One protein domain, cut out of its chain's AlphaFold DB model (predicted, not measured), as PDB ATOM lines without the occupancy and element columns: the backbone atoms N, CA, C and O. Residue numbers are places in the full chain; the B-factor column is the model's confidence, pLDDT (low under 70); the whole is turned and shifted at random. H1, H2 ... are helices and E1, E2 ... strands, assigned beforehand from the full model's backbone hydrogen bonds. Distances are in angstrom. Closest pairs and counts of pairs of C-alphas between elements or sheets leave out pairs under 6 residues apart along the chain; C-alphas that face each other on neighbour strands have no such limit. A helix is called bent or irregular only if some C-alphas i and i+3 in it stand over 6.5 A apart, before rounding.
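What this domain is: This is residues 64 to 186 of the 217 residues of an uncharacterized protein of Teratosphaeria nubilosa (UniProt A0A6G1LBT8). A strongly twisted wall of six strands has the four helices gathered on one side of it, its other side bare: H1 and H2 toward the E1 end, H3 between, and H4, the longest helix, toward the E4 end. The stretch of residues 72 to 89 runs without a named element beyond the E1 end. The printed part has 123 residues, with 61 of them, under half, in named elements, which follow as E1 H1 E2 H2 H3 E3 H4 E4 E5 E6. The sheet is mixed, in the order E1 E2 E3 E6 E5 E4, and the class is mixed, helices and strands. The whole is compact, with a radius of gyration of the C-alphas of 13.8 A and spans of 37 by 32 by 27 A.

Where its parts are: E1, residues 64 to 66, begins at C-alpha 64 (25.255, 44.959, 31.931) and is 6.3 A long. H1 is residues 68 to 71, 5.3 A. E2 is residues 90 to 94, 12.7 A. H2 is residues 100 to 105, 8.7 A, and H3 residues 117 to 124, 10.6 A. E3 is residues 131 to 135, 12.9 A. H4, residues 140 to 153, is 19.9 A long and begins at C-alpha 140 (39.645, 59.532, 40.857); it is only just irregular, C-alphas 148 and 151 being 6.9 A apart. E4 is residues 158 to 163, 15.4 A, E5 residues 166 to 170, 13.1 A, and E6 residues 178 to 182, 13.0 A, ending at C-alpha 182 (38.693, 54.347, 32.347).

How they stand to each other: E1 and E2 are parallel, with N 66 and O 92 2.8 A apart, within hydrogen-bond range. E2 and E3 are parallel, with N 93 and O 133 at 2.7 A, and E3 and E6 are parallel, with N 132 and O 178 at 2.8 A. E4, E5 and E6 form a meander, each strand the antiparallel neighbour of the one before; N 160 and O 168 are 2.8 A apart, and N 169 and O 179 2.9 A. E1, H1, E2 and E2, H2 H3, E3 are strand-helix-strand units, parallel neighbour strands joined through helices; E3, H4, E4 is a split one, with E6 and E5 between its strands. The three crossovers are right-handed. H4 only grazes the sheet with residues 143 to 151; the closest C-alphas of H4 and E4, those of Pro 151 and Arg 158, are 7.2 A apart. H3 is only just on the sheet, with 5 pairs of C-alphas within 10 A, and only grazes it with residues 120 to 123. H1, not on the sheet, touches H3; their closest C-alphas, of Phe 71 and Leu 119, are 6.2 A apart. H2 is not on the sheet and is apart from H4. Every O i to N i+4 pair is within hydrogen-bond range in H2 and H3, 8 of 10 in H4, and H1 is too short for one.

The domain as a whole: The C-alphas farthest apart, of Ser 78 and Val 164, are 38.4 A apart. The printed part has no cut. The links H1 to E2 and H2 to H3 are long. The mean pLDDT of the printed part is 79.0; it is under 70 at residues 81 to 85, 96 to 100, 105 to 106, 165, 172 to 177 and 184 to 186.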
ATOM      1  N   VAL A  64      26.125  44.846  30.753       86.81
ATOM      2  CA  VAL A  64      25.255  44.959  31.931       86.81
ATOM      3  C   VAL A  64      25.850  45.942  32.919       86.81
ATOM      4  O   VAL A  64      27.017  45.819  33.284       86.81
ATOM      5  N   VAL A  65      25.042  46.890  33.387       86.44
ATOM      6  CA  VAL A  65      25.438  47.772  34.484       86.44
ATOM      7  C   VAL A  65      25.288  47.035  35.805       86.44
ATOM      8  O   VAL A  65      24.193  46.589  36.151       86.44
ATOM      9  N   ALA A  66      26.379  46.977  36.553       85.69
ATOM     10  CA  ALA A  66      26.423  46.543  37.936       85.69
ATOM     11  C   ALA A  66      27.032  47.647  38.810       85.69
ATOM     12  O   ALA A  66      27.630  48.610  38.332       85.69
ATOM     13  N   THR A  67      26.862  47.503  40.112       84.81
ATOM     14  CA  THR A  67      27.376  48.385  41.157       84.81
ATOM     15  C   THR A  67      27.948  47.525  42.280       84.81
ATOM     16  O   THR A  67      27.609  46.348  42.401       84.81
ATOM     17  N   ARG A  68      28.757  48.101  43.176       83.62
ATOM     18  CA  ARG A  68      29.239  47.380  44.372       83.62
ATOM     19  C   ARG A  68      28.108  46.856  45.263       83.62
ATOM     20  O   ARG A  68      28.293  45.847  45.936       83.62
ATOM     21  N   ASN A  69      26.922  47.473  45.231       84.31
ATOM     22  CA  ASN A  69      25.750  46.960  45.946       84.31
ATOM     23  C   ASN A  69      25.387  45.533  45.511       84.31
ATOM     24  O   ASN A  69      24.917  44.768  46.345       84.31
ATOM     25  N   ASP A  70      25.615  45.181  44.242       83.44
ATOM     26  CA  ASP A  70      25.262  43.873  43.676       83.44
ATOM     27  C   ASP A  70      26.185  42.745  44.163       83.44
ATOM     28  O   ASP A  70      25.795  41.583  44.146       83.44
ATOM     29  N   PHE A  71      27.376  43.098  44.654       86.12
ATOM     30  CA  PHE A  71      28.390  42.164  45.161       86.12
ATOM     31  C   PHE A  71      28.560  42.229  46.684       86.12
ATOM     32  O   PHE A  71      29.268  41.424  47.281       86.12
ATOM     33  N   CYS A  72      27.934  43.208  47.331       86.56
ATOM     34  CA  CYS A  72      28.078  43.450  48.755       86.56
ATOM     35  C   CYS A  72      27.225  42.470  49.572       86.56
ATOM     36  O   CYS A  72      25.999  42.461  49.461       86.56
ATOM     37  N   SER A  73      27.872  41.714  50.464       86.12
ATOM     38  CA  SER A  73      27.222  40.748  51.363       86.12
ATOM     39  C   SER A  73      26.191  41.378  52.306       86.12
ATOM     40  O   SER A  73      25.240  40.709  52.692       86.12
ATOM     41  N   ASN A  74      26.357  42.660  52.640       86.19
ATOM     42  CA  ASN A  74      25.470  43.401  53.540       86.19
ATOM     43  C   ASN A  74      24.278  44.047  52.816       86.19
ATOM     44  O   ASN A  74      23.404  44.613  53.465       86.19
ATOM     45  N   THR A  75      24.248  44.026  51.478       83.94
ATOM     46  CA  THR A  75      23.105  44.556  50.725       83.94
ATOM     47  C   THR A  75      21.965  43.550  50.790       83.94
ATOM     48  O   THR A  75      22.186  42.376  50.482       83.94
ATOM     49  N   ASP A  76      20.764  44.013  51.128       81.69
ATOM     50  CA  ASP A  76      19.543  43.207  51.065       81.69
ATOM     51  C   ASP A  76      19.371  42.566  49.678       81.69
ATOM     52  O   ASP A  76      19.632  43.203  48.656       81.69
ATOM     53  N   GLU A  77      18.954  41.303  49.633       79.00
ATOM     54  CA  GLU A  77      18.830  40.545  48.386       79.00
ATOM     55  C   GLU A  77      17.837  41.185  47.403       79.00
ATOM     56  O   GLU A  77      18.111  41.231  46.204       79.00
ATOM     57  N   SER A  78      16.747  41.784  47.898       77.31
ATOM     58  CA  SER A  78      15.771  42.515  47.073       77.31
ATOM     59  C   SER A  78      16.368  43.755  46.409       77.31
ATOM     60  O   SER A  78      15.911  44.199  45.353       77.31
ATOM     61  N   LEU A  79      17.425  44.302  47.012       71.50
ATOM     62  CA  LEU A  79      18.178  45.421  46.487       71.50
ATOM     63  C   LEU A  79      19.349  44.966  45.634       71.50
ATOM     64  O   LEU A  79      20.069  45.842  45.185       71.50
ATOM     65  N   ARG A  80      19.606  43.676  45.399       74.06
ATOM     66  CA  ARG A  80      20.656  43.239  44.468       74.06
ATOM     67  C   ARG A  80      20.076  43.099  43.070       74.06
ATOM     68  O   ARG A  80      18.999  42.556  42.855       74.06
ATOM     69  N   THR A  81      20.821  43.574  42.082       66.31
ATOM     70  CA  THR A  81      20.601  43.158  40.704       66.31
ATOM     71  C   THR A  81      20.925  41.671  40.629       66.31
ATOM     72  O   THR A  81      22.060  41.315  40.948       66.31
ATOM     73  N   PRO A  82      20.016  40.791  40.173       64.12
ATOM     74  CA  PRO A  82      20.431  39.441  39.843       64.12
ATOM     75  C   PRO A  82      21.494  39.583  38.753       64.12
ATOM     76  O   PRO A  82      21.243  40.187  37.711       64.12
ATOM     77  N   VAL A  83      22.708  39.109  38.976       64.06
ATOM     78  CA  VAL A  83      23.716  39.021  37.919       64.06
ATOM     79  C   VAL A  83      23.693  37.561  37.498       64.06
ATOM     80  O   VAL A  83      24.129  36.706  38.259       64.06
ATOM     81  N   PHE A  84      23.121  37.243  36.330       67.06
ATOM     82  CA  PHE A  84      23.167  35.871  35.809       67.06
ATOM     83  C   PHE A  84      24.589  35.600  35.307       67.06
ATOM     84  O   PHE A  84      24.872  35.698  34.111       67.06
ATOM     85  N   GLY A  85      25.503  35.331  36.244       66.31
ATOM     86  CA  GLY A  85      26.935  35.167  35.978       66.31
ATOM     87  C   GLY A  85      27.239  34.079  34.944       66.31
ATOM     88  O   GLY A  85      28.236  34.161  34.237       66.31
ATOM     89  N   GLU A  86      26.332  33.116  34.780       78.69
ATOM     90  CA  GLU A  86      26.406  32.042  33.784       78.69
ATOM     91  C   GLU A  86      26.259  32.495  32.322       78.69
ATOM     92  O   GLU A  86      26.573  31.733  31.406       78.69
ATOM     93  N   HIS A  87      25.754  33.701  32.054       81.44
ATOM     94  CA  HIS A  87      25.548  34.215  30.689       81.44
ATOM     95  C   HIS A  87      26.257  35.544  30.428       81.44
ATOM     96  O   HIS A  87      26.412  35.952  29.277       81.44
ATOM     97  N   LEU A  88      26.694  36.202  31.495       84.44
ATOM     98  CA  LEU A  88      27.312  37.513  31.485       84.44
ATOM     99  C   LEU A  88      28.671  37.480  30.774       84.44
ATOM    100  O   LEU A  88      29.587  36.796  31.223       84.44
ATOM    101  N   GLN A  89      28.821  38.243  29.689       87.56
ATOM    102  CA  GLN A  89      30.113  38.386  29.000       87.56
ATOM    103  C   GLN A  89      30.739  39.765  29.189       87.56
ATOM    104  O   GLN A  89      31.966  39.886  29.210       87.56
ATOM    105  N   HIS A  90      29.909  40.798  29.352       88.12
ATOM    106  CA  HIS A  90      30.355  42.184  29.388       88.12
ATOM    107  C   HIS A  90      29.703  42.941  30.550       88.12
ATOM    108  O   HIS A  90      28.483  43.105  30.592       88.12
ATOM    109  N   VAL A  91      30.515  43.442  31.481       87.94
ATOM    110  CA  VAL A  91      30.044  44.196  32.652       87.94
ATOM    111  C   VAL A  91      30.573  45.613  32.627       87.94
ATOM    112  O   VAL A  91      31.734  45.847  32.315       87.94
ATOM    113  N   LEU A  92      29.712  46.549  33.006       88.12
ATOM    114  CA  LEU A  92      30.061  47.901  33.393       88.12
ATOM    115  C   LEU A  92      29.786  48.057  34.889       88.12
ATOM    116  O   LEU A  92      28.630  48.143  35.296       88.12
ATOM    117  N   ILE A  93      30.829  48.120  35.706       87.56
ATOM    118  CA  ILE A  93      30.715  48.529  37.100       87.56
ATOM    119  C   ILE A  93      30.688  50.050  37.120       87.56
ATOM    120  O   ILE A  93      31.716  50.708  36.984       87.56
ATOM    121  N   ASN A  94      29.486  50.599  37.240       81.94
ATOM    122  CA  ASN A  94      29.281  52.030  37.363       81.94
ATOM    123  C   ASN A  94      29.357  52.414  38.843       81.94
ATOM    124  O   ASN A  94      28.739  51.743  39.672       81.94
ATOM    125  N   ASN A  95      30.058  53.508  39.153       71.00
ATOM    126  CA  ASN A  95      30.169  54.066  40.498       71.00
ATOM    127  C   ASN A  95      30.829  53.077  41.484       71.00
ATOM    128  O   ASN A  95      30.160  52.372  42.241       71.00
ATOM    129  N   PHE A  96      32.167  53.042  41.488       69.25
ATOM    130  CA  PHE A  96      32.984  52.210  42.387       69.25
ATOM    131  C   PHE A  96      33.053  52.742  43.836       69.25
ATOM    132  O   PHE A  96      34.037  52.537  44.544       69.25
ATOM    133  N   GLY A  97      32.006  53.421  44.304       66.62
ATOM    134  CA  GLY A  97      31.889  53.865  45.690       66.62
ATOM    135  C   GLY A  97      31.480  52.725  46.622       66.62
ATOM    136  O   GLY A  97      31.032  51.665  46.183       66.62
ATOM    137  N   SER A  98      31.609  52.927  47.934       63.84
ATOM    138  CA  SER A  98      31.091  51.982  48.934       63.84
ATOM    139  C   SER A  98      29.609  51.671  48.691       63.84
ATOM    140  O   SER A  98      28.836  52.561  48.332       63.84
ATOM    141  N   SER A  99      29.199  50.414  48.911       68.25
ATOM    142  CA  SER A  99      27.769  50.072  48.960       68.25
ATOM    143  C   SER A  99      27.064  50.967  49.973       68.25
ATOM    144  O   SER A  99      27.625  51.232  51.040       68.25
ATOM    145  N   MET A 100      25.825  51.374  49.684       68.06
ATOM    146  CA  MET A 100      25.024  52.137  50.648       68.06
ATOM    147  C   MET A 100      24.907  51.377  51.975       68.06
ATOM    148  O   MET A 100      25.037  51.976  53.034       68.06
ATOM    149  N   ALA A 101      24.756  50.050  51.933       71.69
ATOM    150  CA  ALA A 101      24.656  49.234  53.141       71.69
ATOM    151  C   ALA A 101      25.935  49.309  53.995       71.69
ATOM    152  O   ALA A 101      25.872  49.588  55.189       71.69
ATOM    153  N   CYS A 102      27.112  49.129  53.389       78.75
ATOM    154  CA  CYS A 102      28.388  49.226  54.107       78.75
ATOM    155  C   CYS A 102      28.705  50.651  54.570       78.75
ATOM    156  O   CYS A 102      29.355  50.817  55.597       78.75
ATOM    157  N   TYR A 103      28.237  51.666  53.842       75.19
ATOM    158  CA  TYR A 103      28.385  53.059  54.250       75.19
ATOM    159  C   TYR A 103      27.677  53.334  55.587       75.19
ATOM    160  O   TYR A 103      28.247  53.987  56.455       75.19
ATOM    161  N   PHE A 104      26.474  52.783  55.791       73.56
ATOM    162  CA  PHE A 104      25.713  52.982  57.031       73.56
ATOM    163  C   PHE A 104      26.107  52.032  58.171       73.56
ATOM    164  O   PHE A 104      25.974  52.396  59.335       73.56
ATOM    165  N   LEU A 105      26.590  50.826  57.866       69.25
ATOM    166  CA  LEU A 105      26.824  49.783  58.873       69.25
ATOM    167  C   LEU A 105      28.188  49.865  59.581       69.25
ATOM    168  O   LEU A 105      28.458  49.029  60.439       69.25
ATOM    169  N   THR A 106      29.058  50.832  59.254       66.81
ATOM    170  CA  THR A 106      30.441  51.024  59.778       66.81
ATOM    171  C   THR A 106      31.417  49.849  59.601       66.81
ATOM    172  O   THR A 106      32.625  50.035  59.713       66.81
ATOM    173  N   LYS A 107      30.925  48.653  59.264       77.31
ATOM    174  CA  LYS A 107      31.706  47.470  58.913       77.31
ATOM    175  C   LYS A 107      31.717  47.293  57.398       77.31
ATOM    176  O   LYS A 107      30.679  47.041  56.780       77.31
ATOM    177  N   THR A 108      32.899  47.398  56.804       81.75
ATOM    178  CA  THR A 108      33.121  47.124  55.383       81.75
ATOM    179  C   THR A 108      33.154  45.615  55.132       81.75
ATOM    180  O   THR A 108      33.705  44.848  55.917       81.75
ATOM    181  N   CYS A 109      32.514  45.175  54.047       88.12
ATOM    182  CA  CYS A 109      32.659  43.815  53.528       88.12
ATOM    183  C   CYS A 109      33.745  43.764  52.446       88.12
ATOM    184  O   CYS A 109      34.074  44.794  51.858       88.12
ATOM    185  N   ASP A 110      34.213  42.567  52.103       88.50
ATOM    186  CA  ASP A 110      35.301  42.347  51.139       88.50
ATOM    187  C   ASP A 110      35.032  42.935  49.743       88.50
ATOM    188  O   ASP A 110      35.956  43.313  49.028       88.50
ATOM    189  N   ALA A 111      33.766  43.041  49.328       87.25
ATOM    190  CA  ALA A 111      33.401  43.680  48.060       87.25
ATOM    191  C   ALA A 111      33.422  45.220  48.128       87.25
ATOM    192  O   ALA A 111      33.560  45.884  47.101       87.25
ATOM    193  N   CYS A 112      33.246  45.790  49.323       86.50
ATOM    194  CA  CYS A 112      33.242  47.236  49.562       86.50
ATOM    195  C   CYS A 112      34.574  47.772  50.087       86.50
ATOM    196  O   CYS A 112      34.748  48.989  50.123       86.50
ATOM    197  N   ASP A 113      35.494  46.893  50.472       87.56
ATOM    198  CA  ASP A 113      36.862  47.257  50.814       87.56
ATOM    199  C   ASP A 113      37.549  48.017  49.662       87.56
ATOM    200  O   ASP A 113      37.156  47.910  48.494       87.56
ATOM    201  N   ILE A 114      38.558  48.825  49.982       85.44
ATOM    202  CA  ILE A 114      39.287  49.644  49.006       85.44
ATOM    203  C   ILE A 114      39.947  48.768  47.935       85.44
ATOM    204  O   ILE A 114      39.831  49.091  46.755       85.44
ATOM    205  N   ALA A 115      40.559  47.643  48.317       83.75
ATOM    206  CA  ALA A 115      41.168  46.700  47.379       83.75
ATOM    207  C   ALA A 115      40.131  45.829  46.644       83.75
ATOM    208  O   ALA A 115      40.449  45.182  45.649       83.75
ATOM    209  N   ALA A 116      38.878  45.844  47.112       86.94
ATOM    210  CA  ALA A 116      37.747  45.106  46.557       86.94
ATOM    211  C   ALA A 116      37.987  43.591  46.329       86.94
ATOM    212  O   ALA A 116      37.527  43.068  45.306       86.94
ATOM    213  N   PRO A 117      38.661  42.854  47.238       87.62
ATOM    214  CA  PRO A 117      38.991  41.446  47.025       87.62
ATOM    215  C   PRO A 117      37.762  40.576  46.747       87.62
ATOM    216  O   PRO A 117      37.786  39.742  45.842       87.62
ATOM    217  N   GLY A 118      36.650  40.821  47.448       87.19
ATOM    218  CA  GLY A 118      35.407  40.076  47.235       87.19
ATOM    219  C   GLY A 118      34.781  40.334  45.861       87.19
ATOM    220  O   GLY A 118      34.196  39.435  45.263       87.19
ATOM    221  N   LEU A 119      34.944  41.546  45.322       87.50
ATOM    222  CA  LEU A 119      34.472  41.877  43.980       87.50
ATOM    223  C   LEU A 119      35.325  41.188  42.913       87.50
ATOM    224  O   LEU A 119      34.777  40.590  41.992       87.50
ATOM    225  N   LEU A 120      36.653  41.265  43.032       87.75
ATOM    226  CA  LEU A 120      37.564  40.638  42.073       87.75
ATOM    227  C   LEU A 120      37.369  39.119  42.041       87.75
ATOM    228  O   LEU A 120      37.221  38.556  40.956       87.75
ATOM    229  N   ALA A 121      37.253  38.481  43.209       85.62
ATOM    230  CA  ALA A 121      36.951  37.056  43.315       85.62
ATOM    231  C   ALA A 121      35.608  36.695  42.653       85.62
ATOM    232  O   ALA A 121      35.524  35.731  41.891       85.62
ATOM    233  N   ALA A 122      34.559  37.498  42.874       86.62
ATOM    234  CA  ALA A 122      33.260  37.272  42.247       86.62
ATOM    235  C   ALA A 122      33.334  37.358  40.714       86.62
ATOM    236  O   ALA A 122      32.756  36.517  40.028       86.62
ATOM    237  N   LEU A 123      34.067  38.329  40.163       86.44
ATOM    238  CA  LEU A 123      34.238  38.473  38.714       86.44
ATOM    239  C   LEU A 123      35.043  37.310  38.117       86.44
ATOM    240  O   LEU A 123      34.668  36.791  37.070       86.44
ATOM    241  N   GLN A 124      36.101  36.862  38.795       83.69
ATOM    242  CA  GLN A 124      36.895  35.703  38.369       83.69
ATOM    243  C   GLN A 124      36.087  34.402  38.363       83.69
ATOM    244  O   GLN A 124      36.314  33.543  37.518       83.69
ATOM    245  N   SER A 125      35.112  34.265  39.266       84.00
ATOM    246  CA  SER A 125      34.243  33.084  39.318       84.00
ATOM    247  C   SER A 125      33.237  32.987  38.160       84.00
ATOM    248  O   SER A 125      32.554  31.972  38.029       84.00
ATOM    249  N   MET A 126      33.115  34.021  37.315       85.44
ATOM    250  CA  MET A 126      32.148  34.040  36.216       85.44
ATOM    251  C   MET A 126      32.730  33.387  34.950       85.44
ATOM    252  O   MET A 126      33.587  33.976  34.289       85.44
ATOM    253  N   PRO A 127      32.223  32.214  34.526       83.06
ATOM    254  CA  PRO A 127      32.894  31.371  33.530       83.06
ATOM    255  C   PRO A 127      32.875  31.934  32.105       83.06
ATOM    256  O   PRO A 127      33.684  31.544  31.269       83.06
ATOM    257  N   ARG A 128      31.929  32.826  31.790       84.25
ATOM    258  CA  ARG A 128      31.772  33.415  30.447       84.25
ATOM    259  C   ARG A 128      32.165  34.883  30.390       84.25
ATOM    260  O   ARG A 128      32.054  35.491  29.325       84.25
ATOM    261  N   LEU A 129      32.600  35.453  31.510       86.06
ATOM    262  CA  LEU A 129      32.907  36.867  31.591       86.06
ATOM    263  C   LEU A 129      34.167  37.148  30.771       86.06
ATOM    264  O   LEU A 129      35.230  36.589  31.019       86.06
ATOM    265  N   LYS A 130      34.031  38.008  29.761       85.12
ATOM    266  CA  LYS A 130      35.111  38.368  28.836       85.12
ATOM    267  C   LYS A 130      35.678  39.735  29.140       85.12
ATOM    268  O   LYS A 130      36.891  39.907  29.111       85.12
ATOM    269  N   THR A 131      34.814  40.710  29.417       84.88
ATOM    270  CA  THR A 131      35.239  42.088  29.665       84.88
ATOM    271  C   THR A 131      34.509  42.683  30.854       84.88
ATOM    272  O   THR A 131      33.281  42.624  30.936       84.88
ATOM    273  N   VAL A 132      35.247  43.368  31.709       87.62
ATOM    274  CA  VAL A 132      34.700  44.166  32.797       87.62
ATOM    275  C   VAL A 132      35.272  45.562  32.669       87.62
ATOM    276  O   VAL A 132      36.482  45.734  32.603       87.62
ATOM    277  N   LEU A 133      34.405  46.562  32.636       87.69
ATOM    278  CA  LEU A 133      34.789  47.960  32.677       87.69
ATOM    279  C   LEU A 133      34.365  48.538  34.020       87.69
ATOM    280  O   LEU A 133      33.196  48.451  34.377       87.69
ATOM    281  N   VAL A 134      35.297  49.122  34.758       87.19
ATOM    282  CA  VAL A 134      35.038  49.763  36.044       87.19
ATOM    283  C   VAL A 134      35.215  51.259  35.879       87.19
ATOM    284  O   VAL A 134      36.324  51.744  35.666       87.19
ATOM    285  N   ASP A 135      34.109  51.988  35.951       84.94
ATOM    286  CA  ASP A 135      34.099  53.421  35.706       84.94
ATOM    287  C   ASP A 135      34.490  54.206  36.966       84.94
ATOM    288  O   ASP A 135      33.731  54.286  37.938       84.94
ATOM    289  N   PHE A 136      35.685  54.802  36.922       81.81
ATOM    290  CA  PHE A 136      36.227  55.690  37.951       81.81
ATOM    291  C   PHE A 136      36.217  57.167  37.536       81.81
ATOM    292  O   PHE A 136      36.793  58.004  38.232       81.81
ATOM    293  N   THR A 137      35.562  57.517  36.428       79.88
ATOM    294  CA  THR A 137      35.558  58.871  35.848       79.88
ATOM    295  C   THR A 137      35.191  59.950  36.875       79.88
ATOM    296  O   THR A 137      35.808  61.014  36.911       79.88
ATOM    297  N   SER A 138      34.234  59.668  37.763       76.81
ATOM    298  CA  SER A 138      33.791  60.580  38.827       76.81
ATOM    299  C   SER A 138      34.455  60.342  40.194       76.81
ATOM    300  O   SER A 138      34.112  61.020  41.159       76.81
ATOM    301  N   GLN A 139      35.389  59.387  40.310       79.50
ATOM    302  CA  GLN A 139      35.944  58.894  41.584       79.50
ATOM    303  C   GLN A 139      37.455  58.642  41.521       79.50
ATOM    304  O   GLN A 139      37.963  57.584  41.896       79.50
ATOM    305  N   GLN A 140      38.197  59.645  41.057       81.31
ATOM    306  CA  GLN A 140      39.645  59.532  40.857       81.31
ATOM    307  C   GLN A 140      40.418  59.233  42.153       81.31
ATOM    308  O   GLN A 140      41.399  58.493  42.121       81.31
ATOM    309  N   SER A 141      39.984  59.777  43.294       82.25
ATOM    310  CA  SER A 141      40.593  59.494  44.602       82.25
ATOM    311  C   SER A 141      40.446  58.021  44.984       82.25
ATOM    312  O   SER A 141      41.425  57.393  45.376       82.25
ATOM    313  N   THR A 142      39.260  57.442  44.789       83.44
ATOM    314  CA  THR A 142      39.004  56.015  45.023       83.44
ATOM    315  C   THR A 142      39.874  55.137  44.131       83.44
ATOM    316  O   THR A 142      40.402  54.133  44.602       83.44
ATOM    317  N   PHE A 143      40.080  55.523  42.865       86.06
ATOM    318  CA  PHE A 143      40.990  54.794  41.980       86.06
ATOM    319  C   PHE A 143      42.428  54.783  42.507       86.06
ATOM    320  O   PHE A 143      43.068  53.738  42.478       86.06
ATOM    321  N   ARG A 144      42.939  55.922  42.999       85.31
ATOM    322  CA  ARG A 144      44.300  55.996  43.563       85.31
ATOM    323  C   ARG A 144      44.457  55.051  44.751       85.31
ATOM    324  O   ARG A 144      45.371  54.238  44.750       85.31
ATOM    325  N   LEU A 145      43.508  55.090  45.686       87.31
ATOM    326  CA  LEU A 145      43.503  54.206  46.852       87.31
ATOM    327  C   LEU A 145      43.432  52.725  46.450       87.31
ATOM    328  O   LEU A 145      44.161  51.901  46.992       87.31
ATOM    329  N   PHE A 146      42.595  52.385  45.465       88.00
ATOM    330  CA  PHE A 146      42.539  51.033  44.909       88.00
ATOM    331  C   PHE A 146      43.884  50.617  44.294       88.00
ATOM    332  O   PHE A 146      44.378  49.527  44.577       88.00
ATOM    333  N   ALA A 147      44.495  51.479  43.478       86.81
ATOM    334  CA  ALA A 147      45.766  51.199  42.817       86.81
ATOM    335  C   ALA A 147      46.924  51.012  43.812       86.81
ATOM    336  O   ALA A 147      47.795  50.179  43.569       86.81
ATOM    337  N   GLU A 148      46.917  51.749  44.925       88.56
ATOM    338  CA  GLU A 148      47.890  51.629  46.018       88.56
ATOM    339  C   GLU A 148      47.685  50.359  46.854       88.56
ATOM    340  O   GLU A 148      48.658  49.712  47.235       88.56
ATOM    341  N   ALA A 149      46.433  49.972  47.120       87.38
ATOM    342  CA  ALA A 149      46.112  48.796  47.928       87.38
ATOM    343  C   ALA A 149      46.277  47.472  47.159       87.38
ATOM    344  O   ALA A 149      46.616  46.442  47.748       87.38
ATOM    345  N   LEU A 150      46.076  47.492  45.836       86.25
ATOM    346  CA  LEU A 150      46.072  46.300  44.988       86.25
ATOM    347  C   LEU A 150      47.313  45.398  45.161       86.25
ATOM    348  O   LEU A 150      47.114  44.196  45.317       86.25
ATOM    349  N   PRO A 151      48.569  45.892  45.174       84.56
ATOM    350  CA  PRO A 151      49.744  45.024  45.284       84.56
ATOM    351  C   PRO A 151      49.850  44.295  46.627       84.56
ATOM    352  O   PRO A 151      50.440  43.219  46.676       84.56
ATOM    353  N   ALA A 152      49.306  44.874  47.702       85.06
ATOM    354  CA  ALA A 152      49.332  44.276  49.034       85.06
ATOM    355  C   ALA A 152      48.281  43.166  49.180       85.06
ATOM    356  O   ALA A 152      48.530  42.159  49.836       85.06
ATOM    357  N   THR A 153      47.115  43.339  48.551       83.00
ATOM    358  CA  THR A 153      45.992  42.392  48.643       83.00
ATOM    359  C   THR A 153      46.020  41.330  47.542       83.00
ATOM    360  O   THR A 153      45.611  40.194  47.762       83.00
ATOM    361  N   HIS A 154      46.520  41.684  46.360       81.62
ATOM    362  CA  HIS A 154      46.595  40.825  45.183       81.62
ATOM    363  C   HIS A 154      47.979  40.950  44.528       81.62
ATOM    364  O   HIS A 154      48.129  41.628  43.506       81.62
ATOM    365  N   PRO A 155      49.009  40.304  45.101       81.94
ATOM    366  CA  PRO A 155      50.393  40.465  44.653       81.94
ATOM    367  C   PRO A 155      50.614  40.029  43.199       81.94
ATOM    368  O   PRO A 155      51.480  40.595  42.526       81.94
ATOM    369  N   ASP A 156      49.794  39.099  42.707       81.81
ATOM    370  CA  ASP A 156      49.837  38.557  41.344       81.81
ATOM    371  C   ASP A 156      49.165  39.463  40.301       81.81
ATOM    372  O   ASP A 156      49.236  39.198  39.099       81.81
ATOM    373  N   LEU A 157      48.506  40.539  40.745       82.38
ATOM    374  CA  LEU A 157      47.812  41.488  39.882       82.38
ATOM    375  C   LEU A 157      48.616  42.778  39.721       82.38
ATOM    376  O   LEU A 157      49.272  43.291  40.635       82.38
ATOM    377  N   ARG A 158      48.562  43.325  38.508       81.31
ATOM    378  CA  ARG A 158      49.241  44.561  38.117       81.31
ATOM    379  C   ARG A 158      48.334  45.398  37.230       81.31
ATOM    380  O   ARG A 158      47.772  44.900  36.254       81.31
ATOM    381  N   LEU A 159      48.236  46.689  37.535       83.62
ATOM    382  CA  LEU A 159      47.596  47.663  36.657       83.62
ATOM    383  C   LEU A 159      48.573  48.092  35.563       83.62
ATOM    384  O   LEU A 159      49.660  48.600  35.839       83.62
ATOM    385  N   LYS A 160      48.164  47.927  34.309       82.69
ATOM    386  CA  LYS A 160      48.895  48.388  33.130       82.69
ATOM    387  C   LYS A 160      48.165  49.575  32.518       82.69
ATOM    388  O   LYS A 160      47.004  49.461  32.145       82.69
ATOM    389  N   CYS A 161      48.844  50.709  32.387       78.75
ATOM    390  CA  CYS A 161      48.317  51.840  31.627       78.75
ATOM    391  C   CYS A 161      48.233  51.448  30.136       78.75
ATOM    392  O   CYS A 161      49.222  50.991  29.563       78.75
ATOM    393  N   THR A 162      47.050  51.574  29.529       77.81
ATOM    394  CA  THR A 162      46.774  51.192  28.126       77.81
ATOM    395  C   THR A 162      46.567  52.402  27.226       77.81
ATOM    396  O   THR A 162      46.977  52.389  26.070       77.81
ATOM    397  N   ALA A 163      45.976  53.462  27.770       74.81
ATOM    398  CA  ALA A 163      45.844  54.759  27.133       74.81
ATOM    399  C   ALA A 163      45.800  55.848  28.211       74.81
ATOM    400  O   ALA A 163      45.753  55.563  29.411       74.81
ATOM    401  N   VAL A 164      45.812  57.109  27.785       74.00
ATOM    402  CA  VAL A 164      45.641  58.241  28.699       74.00
ATOM    403  C   VAL A 164      44.313  58.081  29.440       74.00
ATOM    404  O   VAL A 164      43.256  58.020  28.819       74.00
ATOM    405  N   GLY A 165      44.382  57.983  30.770       69.94
ATOM    406  CA  GLY A 165      43.199  57.755  31.597       69.94
ATOM    407  C   GLY A 165      42.568  56.376  31.388       69.94
ATOM    408  O   GLY A 165      41.367  56.228  31.525       69.94
ATOM    409  N   SER A 166      43.316  55.346  30.995       74.12
ATOM    410  CA  SER A 166      42.773  53.987  30.883       74.12
ATOM    411  C   SER A 166      43.786  52.950  31.328       74.12
ATOM    412  O   SER A 166      44.907  52.892  30.821       74.12
ATOM    413  N   TYR A 167      43.368  52.086  32.247       80.94
ATOM    414  CA  TYR A 167      44.195  51.015  32.791       80.94
ATOM    415  C   TYR A 167      43.553  49.659  32.520       80.94
ATOM    416  O   TYR A 167      42.336  49.555  32.422       80.94
ATOM    417  N   SER A 168      44.365  48.615  32.409       82.88
ATOM    418  CA  SER A 168      43.915  47.225  32.384       82.88
ATOM    419  C   SER A 168      44.520  46.448  33.545       82.88
ATOM    420  O   SER A 168      45.699  46.646  33.849       82.88
ATOM    421  N   LEU A 169      43.760  45.541  34.160       82.75
ATOM    422  CA  LEU A 169      44.330  44.585  35.111       82.75
ATOM    423  C   LEU A 169      45.009  43.456  34.339       82.75
ATOM    424  O   LEU A 169      44.435  42.897  33.410       82.75
ATOM    425  N   THR A 170      46.230  43.131  34.731       75.44
ATOM    426  CA  THR A 170      47.018  42.026  34.184       75.44
ATOM    427  C   THR A 170      47.478  41.133  35.328       75.44
ATOM    428  O   THR A 170      47.721  41.630  36.426       75.44
ATOM    429  N   GLY A 171      47.604  39.837  35.079       70.62
ATOM    430  CA  GLY A 171      48.175  38.868  36.012       70.62
ATOM    431  C   GLY A 171      48.349  37.512  35.319       70.62
ATOM    432  O   GLY A 171      48.417  37.502  34.085       70.62
ATOM    433  N   PRO A 172      48.477  36.395  36.058       69.69
ATOM    434  CA  PRO A 172      48.679  35.069  35.476       69.69
ATOM    435  C   PRO A 172      47.667  34.728  34.363       69.69
ATOM    436  O   PRO A 172      46.539  35.218  34.392       69.69
ATOM    437  N   PRO A 173      48.055  33.896  33.375       58.06
ATOM    438  CA  PRO A 173      47.259  33.608  32.174       58.06
ATOM    439  C   PRO A 173      45.861  33.027  32.455       58.06
ATOM    440  O   PRO A 173      44.999  33.094  31.584       58.06
ATOM    441  N   ASP A 174      45.623  32.543  33.676       54.69
ATOM    442  CA  ASP A 174      44.331  32.044  34.156       54.69
ATOM    443  C   ASP A 174      43.380  33.151  34.659       54.69
ATOM    444  O   ASP A 174      42.258  32.867  35.081       54.69
ATOM    445  N   LEU A 175      43.782  34.428  34.606       55.34
ATOM    446  CA  LEU A 175      42.875  35.552  34.838       55.34
ATOM    447  C   LEU A 175      41.920  35.728  33.656       55.34
ATOM    448  O   LEU A 175      42.126  36.532  32.745       55.34
ATOM    449  N   ALA A 176      40.815  34.995  33.724       58.00
ATOM    450  CA  ALA A 176      39.558  35.412  33.126       58.00
ATOM    451  C   ALA A 176      39.151  36.816  33.643       58.00
ATOM    452  O   ALA A 176      39.639  37.287  34.678       58.00
ATOM    453  N   PRO A 177      38.058  37.362  33.092       63.38
ATOM    454  CA  PRO A 177      37.937  38.485  32.123       63.38
ATOM    455  C   PRO A 177      39.032  39.567  32.007       63.38
ATOM    456  O   PRO A 177      39.695  39.944  32.966       63.38
ATOM    457  N   SER A 178      39.063  40.234  30.844       76.06
ATOM    458  CA  SER A 178      39.763  41.513  30.633       76.06
ATOM    459  C   SER A 178      39.122  42.640  31.454       76.06
ATOM    460  O   SER A 178      38.007  43.081  31.168       76.06
ATOM    461  N   LEU A 179      39.828  43.117  32.477       77.94
ATOM    462  CA  LEU A 179      39.399  44.207  33.357       77.94
ATOM    463  C   LEU A 179      39.978  45.539  32.874       77.94
ATOM    464  O   LEU A 179      41.193  45.665  32.744       77.94
ATOM    465  N   HIS A 180      39.121  46.534  32.650       79.31
ATOM    466  CA  HIS A 180      39.461  47.867  32.158       79.31
ATOM    467  C   HIS A 180      38.954  48.955  33.108       79.31
ATOM    468  O   HIS A 180      37.831  48.885  33.597       79.31
ATOM    469  N   PHE A 181      39.752  49.997  33.318       78.50
ATOM    470  CA  PHE A 181      39.472  51.101  34.235       78.50
ATOM    471  C   PHE A 181      39.664  52.436  33.509       78.50
ATOM    472  O   PHE A 181      40.789  52.952  33.477       78.50
ATOM    473  N   PRO A 182      38.627  52.991  32.861       73.00
ATOM    474  CA  PRO A 182      38.693  54.347  32.347       73.00
ATOM    475  C   PRO A 182      38.615  55.379  33.477       73.00
ATOM    476  O   PRO A 182      37.933  55.210  34.489       73.00
ATOM    477  N   ILE A 183      39.324  56.472  33.253       70.31
ATOM    478  CA  ILE A 183      39.437  57.662  34.077       70.31
ATOM    479  C   ILE A 183      39.448  58.832  33.097       70.31
ATOM    480  O   ILE A 183      40.157  58.805  32.091       70.31
ATOM    481  N   THR A 184      38.685  59.882  33.367       57.78
ATOM    482  CA  THR A 184      38.765  61.100  32.562       57.78
ATOM    483  C   THR A 184      40.185  61.668  32.604       57.78
ATOM    484  O   THR A 184      40.737  61.839  33.695       57.78
ATOM    485  N   PRO A 185      40.775  62.055  31.457       50.19
ATOM    486  CA  PRO A 185      41.910  62.959  31.449       50.19
ATOM    487  C   PRO A 185      41.418  64.358  31.819       50.19
ATOM    488  O   PRO A 185      41.265  65.231  30.972       50.19
ATOM    489  N   ALA A 186      41.121  64.582  33.095       37.34
ATOM    490  CA  ALA A 186      41.028  65.938  33.605       37.34
ATOM    491  C   ALA A 186      42.465  66.475  33.678       37.34
ATOM    492  O   ALA A 186      43.222  66.067  34.548       37.34
TER     493      ALA A 186